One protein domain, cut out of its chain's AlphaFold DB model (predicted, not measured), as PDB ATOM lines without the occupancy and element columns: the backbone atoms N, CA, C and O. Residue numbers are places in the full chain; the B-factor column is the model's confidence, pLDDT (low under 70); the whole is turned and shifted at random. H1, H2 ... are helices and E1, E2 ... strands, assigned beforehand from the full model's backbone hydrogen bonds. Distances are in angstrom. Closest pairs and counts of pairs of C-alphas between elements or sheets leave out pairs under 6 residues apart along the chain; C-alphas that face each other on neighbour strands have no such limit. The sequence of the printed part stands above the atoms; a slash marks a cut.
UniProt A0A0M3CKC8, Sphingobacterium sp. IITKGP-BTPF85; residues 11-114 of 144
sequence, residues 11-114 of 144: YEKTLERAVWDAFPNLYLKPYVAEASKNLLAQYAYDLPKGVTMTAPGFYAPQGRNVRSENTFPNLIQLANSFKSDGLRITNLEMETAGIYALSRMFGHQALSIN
ATOM      1  N   TYR A  11     138.379 117.508  54.910       92.12
ATOM      2  CA  TYR A  11     137.123 116.774  54.925       92.12
ATOM      3  C   TYR A  11     136.157 117.294  55.999       92.12
ATOM      4  O   TYR A  11     135.005 117.589  55.692       92.12
ATOM      5  N   GLU A  12     136.630 117.500  57.234       94.44
ATOM      6  CA  GLU A  12     135.806 118.070  58.307       94.44
ATOM      7  C   GLU A  12     135.288 119.463  57.934       94.44
ATOM      8  O   GLU A  12     134.134 119.766  58.202       94.44
ATOM      9  N   LYS A  13     136.094 120.302  57.269       94.75
ATOM     10  CA  LYS A  13     135.633 121.624  56.807       94.75
ATOM     11  C   LYS A  13     134.523 121.522  55.759       94.75
ATOM     12  O   LYS A  13     133.605 122.337  55.778       94.75
ATOM     13  N   THR A  14     134.605 120.558  54.843       94.31
ATOM     14  CA  THR A  14     133.549 120.312  53.849       94.31
ATOM     15  C   THR A  14     132.267 119.832  54.523       94.31
ATOM     16  O   THR A  14     131.202 120.398  54.279       94.31
ATOM     17  N   LEU A  15     132.373 118.852  55.425       94.81
ATOM     18  CA  LEU A  15     131.224 118.322  56.158       94.81
ATOM     19  C   LEU A  15     130.580 119.384  57.060       94.81
ATOM     20  O   LEU A  15     129.359 119.466  57.128       94.81
ATOM     21  N   GLU A  16     131.380 120.225  57.722       94.56
ATOM     22  CA  GLU A  16     130.892 121.320  58.566       94.56
ATOM     23  C   GLU A  16     130.026 122.303  57.772       94.56
ATOM     24  O   GLU A  16     128.923 122.632  58.203       94.56
ATOM     25  N   ARG A  17     130.475 122.706  56.575       94.56
ATOM     26  CA  ARG A  17     129.677 123.559  55.680       94.56
ATOM     27  C   ARG A  17     128.382 122.876  55.263       94.56
ATOM     28  O   ARG A  17     127.325 123.475  55.402       94.56
ATOM     29  N   ALA A  18     128.453 121.611  54.846       95.12
ATOM     30  CA  ALA A  18     127.265 120.852  54.463       95.12
ATOM     31  C   ALA A  18     126.247 120.755  55.612       95.12
ATOM     32  O   ALA A  18     125.043 120.847  55.383       95.12
ATOM     33  N   VAL A  19     126.713 120.597  56.856       95.06
ATOM     34  CA  VAL A  19     125.855 120.627  58.049       95.06
ATOM     35  C   VAL A  19     125.252 122.018  58.252       95.06
ATOM     36  O   VAL A  19     124.058 122.125  58.498       95.06
ATOM     37  N   TRP A  20     126.017 123.100  58.134       94.69
ATOM     38  CA  TRP A  20     125.454 124.447  58.296       94.69
ATOM     39  C   TRP A  20     124.412 124.782  57.228       94.69
ATOM     40  O   TRP A  20     123.365 125.331  57.563       94.69
ATOM     41  N   ASP A  21     124.655 124.382  55.981       93.69
ATOM     42  CA  ASP A  21     123.725 124.583  54.869       93.69
ATOM     43  C   ASP A  21     122.446 123.755  55.047       93.69
ATOM     44  O   ASP A  21     121.347 124.223  54.753       93.69
ATOM     45  N   ALA A  22     122.571 122.530  55.568       93.00
ATOM     46  CA  ALA A  22     121.426 121.671  55.838       93.00
ATOM     47  C   ALA A  22     120.609 122.130  57.050       93.00
ATOM     48  O   ALA A  22     119.404 121.900  57.079       93.00
ATOM     49  N   PHE A  23     121.226 122.785  58.038       92.75
ATOM     50  CA  PHE A  23     120.575 123.234  59.270       92.75
ATOM     51  C   PHE A  23     120.650 124.765  59.452       92.75
ATOM     52  O   PHE A  23     121.134 125.240  60.485       92.75
ATOM     53  N   PRO A  24     120.116 125.561  58.503       87.56
ATOM     54  CA  PRO A  24     120.369 127.004  58.426       87.56
ATOM     55  C   PRO A  24     119.759 127.801  59.585       87.56
ATOM     56  O   PRO A  24     120.222 128.891  59.904       87.56
ATOM     57  N   ASN A  25     118.719 127.259  60.225       87.38
ATOM     58  CA  ASN A  25     117.978 127.948  61.280       87.38
ATOM     59  C   ASN A  25     118.516 127.660  62.686       87.38
ATOM     60  O   ASN A  25     118.040 128.272  63.638       87.38
ATOM     61  N   LEU A  26     119.476 126.742  62.853       87.44
ATOM     62  CA  LEU A  26     120.045 126.490  64.175       87.44
ATOM     63  C   LEU A  26     120.758 127.749  64.686       87.44
ATOM     64  O   LEU A  26     121.692 128.247  64.063       87.44
ATOM     65  N   TYR A  27     120.363 128.228  65.869       85.50
ATOM     66  CA  TYR A  27     121.028 129.367  66.521       85.50
ATOM     67  C   TYR A  27     122.496 129.081  66.855       85.50
ATOM     68  O   TYR A  27     123.316 129.989  66.961       85.50
ATOM     69  N   LEU A  28     122.822 127.805  67.042       82.81
ATOM     70  CA  LEU A  28     124.163 127.318  67.306       82.81
ATOM     71  C   LEU A  28     124.707 126.721  66.014       82.81
ATOM     72  O   LEU A  28     124.031 125.913  65.387       82.81
ATOM     73  N   LYS A  29     125.950 127.048  65.663       88.06
ATOM     74  CA  LYS A  29     126.667 126.368  64.581       88.06
ATOM     75  C   LYS A  29     127.266 125.066  65.119       88.06
ATOM     76  O   LYS A  29     128.190 125.145  65.938       88.06
ATOM     77  N   PRO A  30     126.767 123.882  64.715       91.94
ATOM     78  CA  PRO A  30     127.350 122.621  65.150       91.94
ATOM     79  C   PRO A  30     128.789 122.520  64.652       91.94
ATOM     80  O   PRO A  30     129.103 122.977  63.553       91.94
ATOM     81  N   TYR A  31     129.659 121.916  65.454       94.38
ATOM     82  CA  TYR A  31     130.998 121.536  65.015       94.38
ATOM     83  C   TYR A  31     130.998 120.063  64.612       94.38
ATOM     84  O   TYR A  31     130.153 119.288  65.061       94.38
ATOM     85  N   VAL A  32     131.977 119.671  63.802       95.62
ATOM     86  CA  VAL A  32     132.163 118.279  63.376       95.62
ATOM     87  C   VAL A  32     133.531 117.757  63.805       95.62
ATOM     88  O   VAL A  32     134.492 118.519  63.965       95.62
ATOM     89  N   ALA A  33     133.618 116.447  64.005       95.94
ATOM     90  CA  ALA A  33     134.858 115.755  64.313       95.94
ATOM     91  C   ALA A  33     134.822 114.332  63.746       95.94
ATOM     92  O   ALA A  33     133.793 113.659  63.815       95.94
ATOM     93  N   GLU A  34     135.937 113.881  63.177       95.50
ATOM     94  CA  GLU A  34     136.082 112.527  62.631       95.50
ATOM     95  C   GLU A  34     136.601 111.524  63.669       95.50
ATOM     96  O   GLU A  34     137.423 111.858  64.524       95.50
ATOM     97  N   ALA A  35     136.194 110.262  63.516       97.06
ATOM     98  CA  ALA A  35     136.816 109.137  64.211       97.06
ATOM     99  C   ALA A  35     138.244 108.877  63.696       97.06
ATOM    100  O   ALA A  35     138.613 109.259  62.580       97.06
ATOM    101  N   SER A  36     139.041 108.139  64.472       97.38
ATOM    102  CA  SER A  36     140.333 107.628  64.005       97.38
ATOM    103  C   SER A  36     140.145 106.635  62.856       97.38
ATOM    104  O   SER A  36     139.479 105.610  63.008       97.38
ATOM    105  N   LYS A  37     140.801 106.896  61.720       96.31
ATOM    106  CA  LYS A  37     140.823 105.983  60.563       96.31
ATOM    107  C   LYS A  37     141.430 104.621  60.910       96.31
ATOM    108  O   LYS A  37     140.936 103.607  60.430       96.31
ATOM    109  N   ASN A  38     142.449 104.597  61.772       97.12
ATOM    110  CA  ASN A  38     143.103 103.358  62.196       97.12
ATOM    111  C   ASN A  38     142.155 102.507  63.044       97.12
ATOM    112  O   ASN A  38     141.983 101.324  62.771       97.12
ATOM    113  N   LEU A  39     141.476 103.126  64.017       97.62
ATOM    114  CA  LEU A  39     140.509 102.414  64.855       97.62
ATOM    115  C   LEU A  39     139.298 101.954  64.035       97.62
ATOM    116  O   LEU A  39     138.812 100.847  64.236       97.62
ATOM    117  N   LEU A  40     138.831 102.759  63.075       96.81
ATOM    118  CA  LEU A  40     137.774 102.339  62.151       96.81
ATOM    119  C   LEU A  40     138.172 101.094  61.350       96.81
ATOM    120  O   LEU A  40     137.361 100.181  61.213       96.81
ATOM    121  N   ALA A  41     139.400 101.059  60.827       96.94
ATOM    122  CA  ALA A  41     139.903  99.928  60.055       96.94
ATOM    123  C   ALA A  41     140.091  98.670  60.915       96.94
ATOM    124  O   ALA A  41     139.781  97.578  60.455       96.94
ATOM    125  N   GLN A  42     140.550  98.817  62.158       96.25
ATOM    126  CA  GLN A  42     140.759  97.691  63.066       96.25
ATOM    127  C   GLN A  42     139.436  97.143  63.623       96.25
ATOM    128  O   GLN A  42     139.154  95.954  63.509       96.25
ATOM    129  N   TYR A  43     138.598  98.008  64.194       97.12
ATOM    130  CA  TYR A  43     137.460  97.575  65.011       97.12
ATOM    131  C   TYR A  43     136.117  97.616  64.282       97.12
ATOM    132  O   TYR A  43     135.173  96.969  64.727       97.12
ATOM    133  N   ALA A  44     135.988  98.366  63.183       96.00
ATOM    134  CA  ALA A  44     134.699  98.637  62.539       96.00
ATOM    135  C   ALA A  44     134.692  98.371  61.023       96.00
ATOM    136  O   ALA A  44     133.850  98.923  60.310       96.00
ATOM    137  N   TYR A  45     135.612  97.551  60.503       95.44
ATOM    138  CA  TYR A  45     135.780  97.322  59.061       95.44
ATOM    139  C   TYR A  45     134.484  96.868  58.366       95.44
ATOM    140  O   TYR A  45     134.135  97.416  57.320       95.44
ATOM    141  N   ASP A  46     133.716  95.981  58.993       96.00
ATOM    142  CA  ASP A  46     132.461  95.389  58.503       96.00
ATOM    143  C   ASP A  46     131.190  96.039  59.077       96.00
ATOM    144  O   ASP A  46     130.080  95.701  58.669       96.00
ATOM    145  N   LEU A  47     131.328  96.983  60.009       95.44
ATOM    146  CA  LEU A  47     130.180  97.630  60.636       95.44
ATOM    147  C   LEU A  47     129.613  98.742  59.742       95.44
ATOM    148  O   LEU A  47     130.377  99.392  59.009       95.44
ATOM    149  N   PRO A  48     128.296  99.020  59.830       93.62
ATOM    150  CA  PRO A  48     127.704 100.214  59.240       93.62
ATOM    151  C   PRO A  48     128.389 101.483  59.762       93.62
ATOM    152  O   PRO A  48     128.627 101.627  60.961       93.62
ATOM    153  N   LYS A  49     128.690 102.417  58.855       94.00
ATOM    154  CA  LYS A  49     129.370 103.684  59.159       94.00
ATOM    155  C   LYS A  49     128.482 104.845  58.730       94.00
ATOM    156  O   LYS A  49     127.798 104.765  57.712       94.00
ATOM    157  N   GLY A  50     128.514 105.927  59.494       94.75
ATOM    158  CA  GLY A  50     127.711 107.111  59.231       94.75
ATOM    159  C   GLY A  50     128.088 108.270  60.140       94.75
ATOM    160  O   GLY A  50     129.064 108.199  60.887       94.75
ATOM    161  N   VAL A  51     127.307 109.342  60.057       96.12
ATOM    162  CA  VAL A  51     127.432 110.497  60.945       96.12
ATOM    163  C   VAL A  51     126.573 110.262  62.179       96.12
ATOM    164  O   VAL A  51     125.378 109.970  62.086       96.12
ATOM    165  N   THR A  52     127.180 110.436  63.345       96.94
ATOM    166  CA  THR A  52     126.462 110.515  64.611       96.94
ATOM    167  C   THR A  52     126.119 111.971  64.897       96.94
ATOM    168  O   THR A  52     127.003 112.825  64.931       96.94
ATOM    169  N   MET A  53     124.836 112.263  65.098       96.19
ATOM    170  CA  MET A  53     124.409 113.563  65.601       96.19
ATOM    171  C   MET A  53     124.508 113.554  67.128       96.19
ATOM    172  O   MET A  53     123.807 112.794  67.790       96.19
ATOM    173  N   THR A  54     125.367 114.401  67.686       96.88
ATOM    174  CA  THR A  54     125.526 114.542  69.138       96.88
ATOM    175  C   THR A  54     124.684 115.709  69.643       96.88
ATOM    176  O   THR A  54     124.912 116.861  69.271       96.88
ATOM    177  N   ALA A  55     123.693 115.419  70.479       95.25
ATOM    178  CA  ALA A  55     122.771 116.393  71.041       95.25
ATOM    179  C   ALA A  55     123.199 116.822  72.458       95.25
ATOM    180  O   ALA A  55     123.576 115.978  73.264       95.25
ATOM    181  N   PRO A  56     123.048 118.103  72.835       93.44
ATOM    182  CA  PRO A  56     123.382 118.596  74.177       93.44
ATOM    183  C   PRO A  56     122.352 118.218  75.264       93.44
ATOM    184  O   PRO A  56     122.320 118.820  76.332       93.44
ATOM    185  N   GLY A  57     121.453 117.270  74.998       94.19
ATOM    186  CA  GLY A  57     120.407 116.865  75.931       94.19
ATOM    187  C   GLY A  57     119.455 115.839  75.328       94.19
ATOM    188  O   GLY A  57     119.455 115.613  74.123       94.19
ATOM    189  N   PHE A  58     118.620 115.222  76.167       91.94
ATOM    190  CA  PHE A  58     117.792 114.079  75.766       91.94
ATOM    191  C   PHE A  58     116.419 114.447  75.174       91.94
ATOM    192  O   PHE A  58     115.879 113.691  74.370       91.94
ATOM    193  N   TYR A  59     115.817 115.575  75.560       93.69
ATOM    194  CA  TYR A  59     114.444 115.925  75.160       93.69
ATOM    195  C   TYR A  59     114.394 116.748  73.864       93.69
ATOM    196  O   TYR A  59     114.638 116.204  72.784       93.69
ATOM    197  N   ALA A  60     114.114 118.051  73.962       93.81
ATOM    198  CA  ALA A  60     114.027 118.968  72.827       93.81
ATOM    199  C   ALA A  60     115.266 118.944  71.905       93.81
ATOM    200  O   ALA A  60     115.080 118.928  70.687       93.81
ATOM    201  N   PRO A  61     116.516 118.824  72.412       93.19
ATOM    202  CA  PRO A  61     117.695 118.709  71.544       93.19
ATOM    203  C   PRO A  61     117.717 117.445  70.670       93.19
ATOM    204  O   PRO A  61     118.439 117.391  69.681       93.19
ATOM    205  N   GLN A  62     116.906 116.441  71.011       93.44
ATOM    206  CA  GLN A  62     116.667 115.240  70.208       93.44
ATOM    207  C   GLN A  62     115.240 115.195  69.634       93.44
ATOM    208  O   GLN A  62     114.693 114.113  69.384       93.44
ATOM    209  N   GLY A  63     114.615 116.364  69.469       91.81
ATOM    210  CA  GLY A  63     113.310 116.534  68.838       91.81
ATOM    211  C   GLY A  63     112.117 116.022  69.646       91.81
ATOM    212  O   GLY A  63     111.042 115.858  69.079       91.81
ATOM    213  N   ARG A  64     112.263 115.749  70.949       91.38
ATOM    214  CA  ARG A  64     111.144 115.292  71.792       91.38
ATOM    215  C   ARG A  64     110.407 116.479  72.411       91.38
ATOM    216  O   ARG A  64     111.015 117.237  73.161       91.38
ATOM    217  N   ASN A  65     109.105 116.579  72.159       91.88
ATOM    218  CA  ASN A  65     108.209 117.512  72.845       91.88
ATOM    219  C   ASN A  65     107.683 116.875  74.141       91.88
ATOM    220  O   ASN A  65     107.358 115.688  74.148       91.88
ATOM    221  N   VAL A  66     107.587 117.652  75.226       91.25
ATOM    222  CA  VAL A  66     107.001 117.182  76.501       91.25
ATOM    223  C   VAL A  66     105.884 118.116  76.959       91.25
ATOM    224  O   VAL A  66     104.717 117.761  76.859       91.25
ATOM    225  N   ARG A  67     106.229 119.310  77.458       94.81
ATOM    226  CA  ARG A  67     105.257 120.349  77.865       94.81
ATOM    227  C   ARG A  67     105.430 121.668  77.113       94.81
ATOM    228  O   ARG A  67     104.463 122.397  76.961       94.81
ATOM    229  N   SER A  68     106.652 121.964  76.673       94.44
ATOM    230  CA  SER A  68     106.973 123.115  75.824       94.44
ATOM    231  C   SER A  68     107.186 122.651  74.390       94.44
ATOM    232  O   SER A  68     107.620 121.517  74.163       94.44
ATOM    233  N   GLU A  69     106.924 123.547  73.445       93.12
ATOM    234  CA  GLU A  69     107.225 123.338  72.034       93.12
ATOM    235  C   GLU A  69     108.731 123.413  71.772       93.12
ATOM    236  O   GLU A  69     109.457 124.197  72.396       93.12
ATOM    237  N   ASN A  70     109.203 122.594  70.833       92.06
ATOM    238  CA  ASN A  70     110.566 122.676  70.333       92.06
ATOM    239  C   ASN A  70     110.747 123.935  69.490       92.06
ATOM    240  O   ASN A  70     110.034 124.151  68.516       92.06
ATOM    241  N   THR A  71     111.819 124.673  69.760       92.00
ATOM    242  CA  THR A  71     112.268 125.780  68.907       92.00
ATOM    243  C   THR A  71     112.641 125.322  67.489       92.00
ATOM    244  O   THR A  71     112.589 126.102  66.544       92.00
ATOM    245  N   PHE A  72     112.983 124.037  67.328       91.12
ATOM    246  CA  PHE A  72     113.307 123.397  66.051       91.12
ATOM    247  C   PHE A  72     112.418 122.166  65.818       91.12
ATOM    248  O   PHE A  72     112.880 121.034  65.993       91.12
ATOM    249  N   PRO A  73     111.141 122.344  65.435       89.81
ATOM    250  CA  PRO A  73     110.184 121.238  65.355       89.81
ATOM    251  C   PRO A  73     110.577 120.176  64.315       89.81
ATOM    252  O   PRO A  73     110.389 118.986  64.551       89.81
ATOM    253  N   ASN A  74     111.221 120.579  63.214       91.25
ATOM    254  CA  ASN A  74     111.588 119.682  62.109       91.25
ATOM    255  C   ASN A  74     113.016 119.113  62.215       91.25
ATOM    256  O   ASN A  74     113.520 118.542  61.248       91.25
ATOM    257  N   LEU A  75     113.684 119.251  63.370       92.50
ATOM    258  CA  LEU A  75     115.095 118.879  63.550       92.50
ATOM    259  C   LEU A  75     115.398 117.441  63.106       92.50
ATOM    260  O   LEU A  75     116.347 117.198  62.363       92.50
ATOM    261  N   ILE A  76     114.574 116.485  63.541       92.06
ATOM    262  CA  ILE A  76     114.784 115.059  63.261       92.06
ATOM    263  C   ILE A  76     114.476 114.718  61.804       92.06
ATOM    264  O   ILE A  76     115.190 113.925  61.197       92.06
ATOM    265  N   GLN A  77     113.447 115.335  61.217       91.94
ATOM    266  CA  GLN A  77     113.142 115.163  59.798       91.94
ATOM    267  C   GLN A  77     114.314 115.639  58.934       91.94
ATOM    268  O   GLN A  77     114.748 114.925  58.029       91.94
ATOM    269  N   LEU A  78     114.860 116.811  59.261       92.75
ATOM    270  CA  LEU A  78     115.998 117.385  58.562       92.75
ATOM    271  C   LEU A  78     117.242 116.499  58.703       92.75
ATOM    272  O   LEU A  78     117.870 116.163  57.699       92.75
ATOM    273  N   ALA A  79     117.520 116.008  59.914       94.06
ATOM    274  CA  ALA A  79     118.603 115.058  60.154       94.06
ATOM    275  C   ALA A  79     118.457 113.759  59.342       94.06
ATOM    276  O   ALA A  79     119.424 113.306  58.738       94.06
ATOM    277  N   ASN A  80     117.249 113.200  59.240       92.50
ATOM    278  CA  ASN A  80     116.994 111.997  58.438       92.50
ATOM    279  C   ASN A  80     117.175 112.229  56.923       92.50
ATOM    280  O   ASN A  80     117.555 111.306  56.191       92.50
ATOM    281  N   SER A  81     116.897 113.450  56.452       93.38
ATOM    282  CA  SER A  81     117.102 113.858  55.054       93.38
ATOM    283  C   SER A  81     118.544 114.245  54.723       93.38
ATOM    284  O   SER A  81     118.896 114.285  53.543       93.38
ATOM    285  N   PHE A  82     119.380 114.501  55.733       95.19
ATOM    286  CA  PHE A  82     120.757 114.933  55.533       95.19
ATOM    287  C   PHE A  82     121.558 113.898  54.738       95.19
ATOM    288  O   PHE A  82     121.594 112.707  55.073       95.19
ATOM    289  N   LYS A  83     122.250 114.380  53.703       93.81
ATOM    290  CA  LYS A  83     123.198 113.596  52.917       93.81
ATOM    291  C   LYS A  83     124.343 114.485  52.445       93.81
ATOM    292  O   LYS A  83     124.104 115.534  51.858       93.81
ATOM    293  N   SER A  84     125.576 114.041  52.657       91.81
ATOM    294  CA  SER A  84     126.788 114.724  52.190       91.81
ATOM    295  C   SER A  84     127.850 113.677  51.872       91.81
ATOM    296  O   SER A  84     128.076 112.788  52.686       91.81
ATOM    297  N   ASP A  85     128.431 113.714  50.670       87.31
ATOM    298  CA  ASP A  85     129.464 112.767  50.212       87.31
ATOM    299  C   ASP A  85     129.119 111.283  50.456       87.31
ATOM    300  O   ASP A  85     129.951 110.467  50.841       87.31
ATOM    301  N   GLY A  86     127.842 110.927  50.276       85.62
ATOM    302  CA  GLY A  86     127.338 109.572  50.520       85.62
ATOM    303  C   GLY A  86     127.108 109.219  51.993       85.62
ATOM    304  O   GLY A  86     126.434 108.225  52.264       85.62
ATOM    305  N   LEU A  87     127.566 110.042  52.939       88.81
ATOM    306  CA  LEU A  87     127.237 109.900  54.351       88.81
ATOM    307  C   LEU A  87     125.816 110.366  54.654       88.81
ATOM    308  O   LEU A  87     125.274 111.274  54.024       88.81
ATOM    309  N   ARG A  88     125.240 109.741  55.679       95.19
ATOM    310  CA  ARG A  88     123.947 110.082  56.276       95.19
ATOM    311  C   ARG A  88     124.119 110.210  57.781       95.19
ATOM    312  O   ARG A  88     125.018 109.582  58.346       95.19
ATOM    313  N   ILE A  89     123.230 110.954  58.429       95.50
ATOM    314  CA  ILE A  89     123.080 110.847  59.881       95.50
ATOM    315  C   ILE A  89     122.390 109.512  60.172       95.50
ATOM    316  O   ILE A  89     121.284 109.261  59.695       95.50
ATOM    317  N   THR A  90     123.074 108.633  60.900       93.81
ATOM    318  CA  THR A  90     122.628 107.251  61.151       93.81
ATOM    319  C   THR A  90     122.109 107.041  62.564       93.81
ATOM    320  O   THR A  90     121.299 106.147  62.797       93.81
ATOM    321  N   ASN A  91     122.574 107.846  63.515       94.38
ATOM    322  CA  ASN A  91     122.171 107.763  64.911       94.38
ATOM    323  C   ASN A  91     122.276 109.127  65.603       94.38
ATOM    324  O   ASN A  91     122.860 110.077  65.079       94.38
ATOM    325  N   LEU A  92     121.685 109.188  66.794       94.25
ATOM    326  CA  LEU A  92     121.573 110.371  67.636       94.25
ATOM    327  C   LEU A  92     121.898 109.974  69.080       94.25
ATOM    328  O   LEU A  92     121.251 109.073  69.616       94.25
ATOM    329  N   GLU A  93     122.883 110.625  69.686       95.62
ATOM    330  CA  GLU A  93     123.359 110.386  71.062       95.62
ATOM    331  C   GLU A  93     123.890 111.697  71.667       95.62
ATOM    332  O   GLU A  93     123.444 112.759  71.226       95.62
ATOM    333  N   MET A  94     124.726 111.672  72.714       97.25
ATOM    334  CA  MET A  94     125.053 112.869  73.505       97.25
ATOM    335  C   MET A  94     126.557 113.086  73.783       97.25
ATOM    336  O   MET A  94     126.908 114.080  74.418       97.25
ATOM    337  N   GLU A  95     127.466 112.260  73.252       97.75
ATOM    338  CA  GLU A  95     128.877 112.253  73.664       97.75
ATOM    339  C   GLU A  95     129.887 112.345  72.498       97.75
ATOM    340  O   GLU A  95     130.912 113.028  72.600       97.75
ATOM    341  N   THR A  96     129.610 111.679  71.376       97.88
ATOM    342  CA  THR A  96     130.584 111.290  70.338       97.88
ATOM    343  C   THR A  96     131.353 112.471  69.750       97.88
ATOM    344  O   THR A  96     132.585 112.437  69.693       97.88
ATOM    345  N   ALA A  97     130.665 113.537  69.325       96.50
ATOM    346  CA  ALA A  97     131.320 114.694  68.714       96.50
ATOM    347  C   ALA A  97     132.300 115.374  69.683       96.50
ATOM    348  O   ALA A  97     133.391 115.779  69.275       96.50
ATOM    349  N   GLY A  98     131.931 115.461  70.965       95.94
ATOM    350  CA  GLY A  98     132.768 116.039  72.014       95.94
ATOM    351  C   GLY A  98     134.019 115.203  72.261       95.94
ATOM    352  O   GLY A  98     135.123 115.749  72.257       95.94
ATOM    353  N   ILE A  99     133.853 113.880  72.383       97.62
ATOM    354  CA  ILE A  99     134.968 112.935  72.533       97.62
ATOM    355  C   ILE A  99     135.941 113.089  71.364       97.62
ATOM    356  O   ILE A  99     137.118 113.362  71.580       97.62
ATOM    357  N   TYR A 100     135.464 112.999  70.120       97.25
ATOM    358  CA  TYR A 100     136.335 113.083  68.945       97.25
ATOM    359  C   TYR A 100     137.031 114.440  68.817       97.25
ATOM    360  O   TYR A 100     138.214 114.498  68.476       97.25
ATOM    361  N   ALA A 101     136.324 115.537  69.104       95.81
ATOM    362  CA  ALA A 101     136.911 116.870  69.065       95.81
ATOM    363  C   ALA A 101     138.057 117.010  70.075       95.81
ATOM    364  O   ALA A 101     139.135 117.469  69.694       95.81
ATOM    365  N   LEU A 102     137.848 116.581  71.324       96.69
ATOM    366  CA  LEU A 102     138.870 116.623  72.371       96.69
ATOM    367  C   LEU A 102     140.032 115.676  72.059       96.69
ATOM    368  O   LEU A 102     141.189 116.083  72.143       96.69
ATOM    369  N   SER A 103     139.753 114.446  71.618       96.69
ATOM    370  CA  SER A 103     140.799 113.502  71.219       96.69
ATOM    371  C   SER A 103     141.685 114.084  70.123       96.69
ATOM    372  O   SER A 103     142.907 114.056  70.245       96.69
ATOM    373  N   ARG A 104     141.094 114.710  69.099       93.88
ATOM    374  CA  ARG A 104     141.851 115.360  68.023       93.88
ATOM    375  C   ARG A 104     142.676 116.553  68.511       93.88
ATOM    376  O   ARG A 104     143.791 116.730  68.031       93.88
ATOM    377  N   MET A 105     142.166 117.354  69.446       94.00
ATOM    378  CA  MET A 105     142.924 118.470  70.036       94.00
ATOM    379  C   MET A 105     144.154 117.995  70.810       94.00
ATOM    380  O   MET A 105     145.197 118.637  70.745       94.00
ATOM    381  N   PHE A 106     144.034 116.873  71.518       95.62
ATOM    382  CA  PHE A 106     145.083 116.364  72.401       95.62
ATOM    383  C   PHE A 106     145.924 115.237  71.784       95.62
ATOM    384  O   PHE A 106     146.718 114.609  72.475       95.62
ATOM    385  N   GLY A 107     145.783 114.982  70.479       94.94
ATOM    386  CA  GLY A 107     146.589 113.986  69.763       94.94
ATOM    387  C   GLY A 107     146.207 112.526  70.042       94.94
ATOM    388  O   GLY A 107     146.972 111.622  69.714       94.94
ATOM    389  N   HIS A 108     145.030 112.276  70.614       97.56
ATOM    390  CA  HIS A 108     144.501 110.935  70.846       97.56
ATOM    391  C   HIS A 108     143.690 110.417  69.655       97.56
ATOM    392  O   HIS A 108     143.103 111.169  68.874       97.56
ATOM    393  N   GLN A 109     143.614 109.094  69.556       97.25
ATOM    394  CA  GLN A 109     142.706 108.404  68.651       97.25
ATOM    395  C   GLN A 109     141.439 108.006  69.406       97.25
ATOM    396  O   GLN A 109     141.525 107.500  70.520       97.25
ATOM    397  N   ALA A 110     140.273 108.207  68.794       98.00
ATOM    398  CA  ALA A 110     138.996 107.800  69.367       98.00
ATOM    399  C   ALA A 110     138.077 107.180  68.315       98.00
ATOM    400  O   ALA A 110     138.152 107.504  67.125       98.00
ATOM    401  N   LEU A 111     137.219 106.278  68.782       97.69
ATOM    402  CA  LEU A 111     136.165 105.621  68.026       97.69
ATOM    403  C   LEU A 111     134.978 105.379  68.963       97.69
ATOM    404  O   LEU A 111     135.167 104.986  70.109       97.69
ATOM    405  N   SER A 112     133.774 105.588  68.451       97.50
ATOM    406  CA  SER A 112     132.508 105.326  69.122       97.50
ATOM    407  C   SER A 112     131.774 104.223  68.371       97.50
ATOM    408  O   SER A 112     131.571 104.317  67.158       97.50
ATOM    409  N   ILE A 113     131.373 103.182  69.100       96.38
ATOM    410  CA  ILE A 113     130.543 102.081  68.607       96.38
ATOM    411  C   ILE A 113     129.188 102.190  69.295       96.38
ATOM    412  O   ILE A 113     129.097 102.107  70.517       96.38
ATOM    413  N   ASN A 114     128.137 102.398  68.507       95.25
ATOM    414  CA  ASN A 114     126.806 102.685  69.025       95.25
ATOM    415  C   ASN A 114     125.894 101.463  68.889       95.25
ATOM    416  O   ASN A 114     125.568 101.037  67.780       95.25
TER     417      ASN A 114
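AT A GLANCE: This is residues 11 to 114 of the 144 residues of a protein of Sphingobacterium sp. IITKGP-BTPF85 (UniProt A0A0M3CKC8). Two parallel strands, E1 and E2, form a small middle, with H3 packed on E2 and H4 on E1; H2 and the loop of residues 55 to 74 reach opposite ends. The 104 printed residues hold, in order, H1, H2, E1, H3, E2 and H4, a mixed class with under half in named elements. The whole is compact, radius of gyration of the C-alphas 14.3 A, spanning 44 by 28 by 25 A.

HOW THE PARTS SIT: H1, residues 11 to 22, is close to but not clearly touching H3, residues 75 to 81; their closest C-alphas, Ala 22 and Leu 78, are 7.4 A apart. H2, residues 37 to 43, is apart from both. E1, residues 51 to 54, and E2, residues 87 to 93, are parallel neighbours; N 51 and O 88, 2.9 A apart, are within hydrogen-bond range. E1, H3 and E2 make a strand-helix-strand unit, parallel strands with a helix between, its crossover right-handed. The closest C-alphas of H3 and E2, Ala 79 and Ile 89, are 6.2 A apart; those of E1 and H4, residues 96 to 105, are Thr 54 and Ala 97, 5.8 A. In H1, H2, H3 and H4 every O i to N i+4 pair is within hydrogen-bond range.

IN THESE COORDINATES: H1 begins at C-alpha 11 (137.123, 116.774, 54.925) and is 16.5 A long; E2 is 17.2 A. H4, 14.3 A, ends at C-alpha 105 (142.924, 118.470, 70.036).

THE WHOLE: The C-alphas farthest apart, Gln 42 and Arg 67, are 44.6 A apart. The printed part has no cut, the links H1 to H2 and E1 to H3 are long, and no printed residue is under 70 in pLDDT.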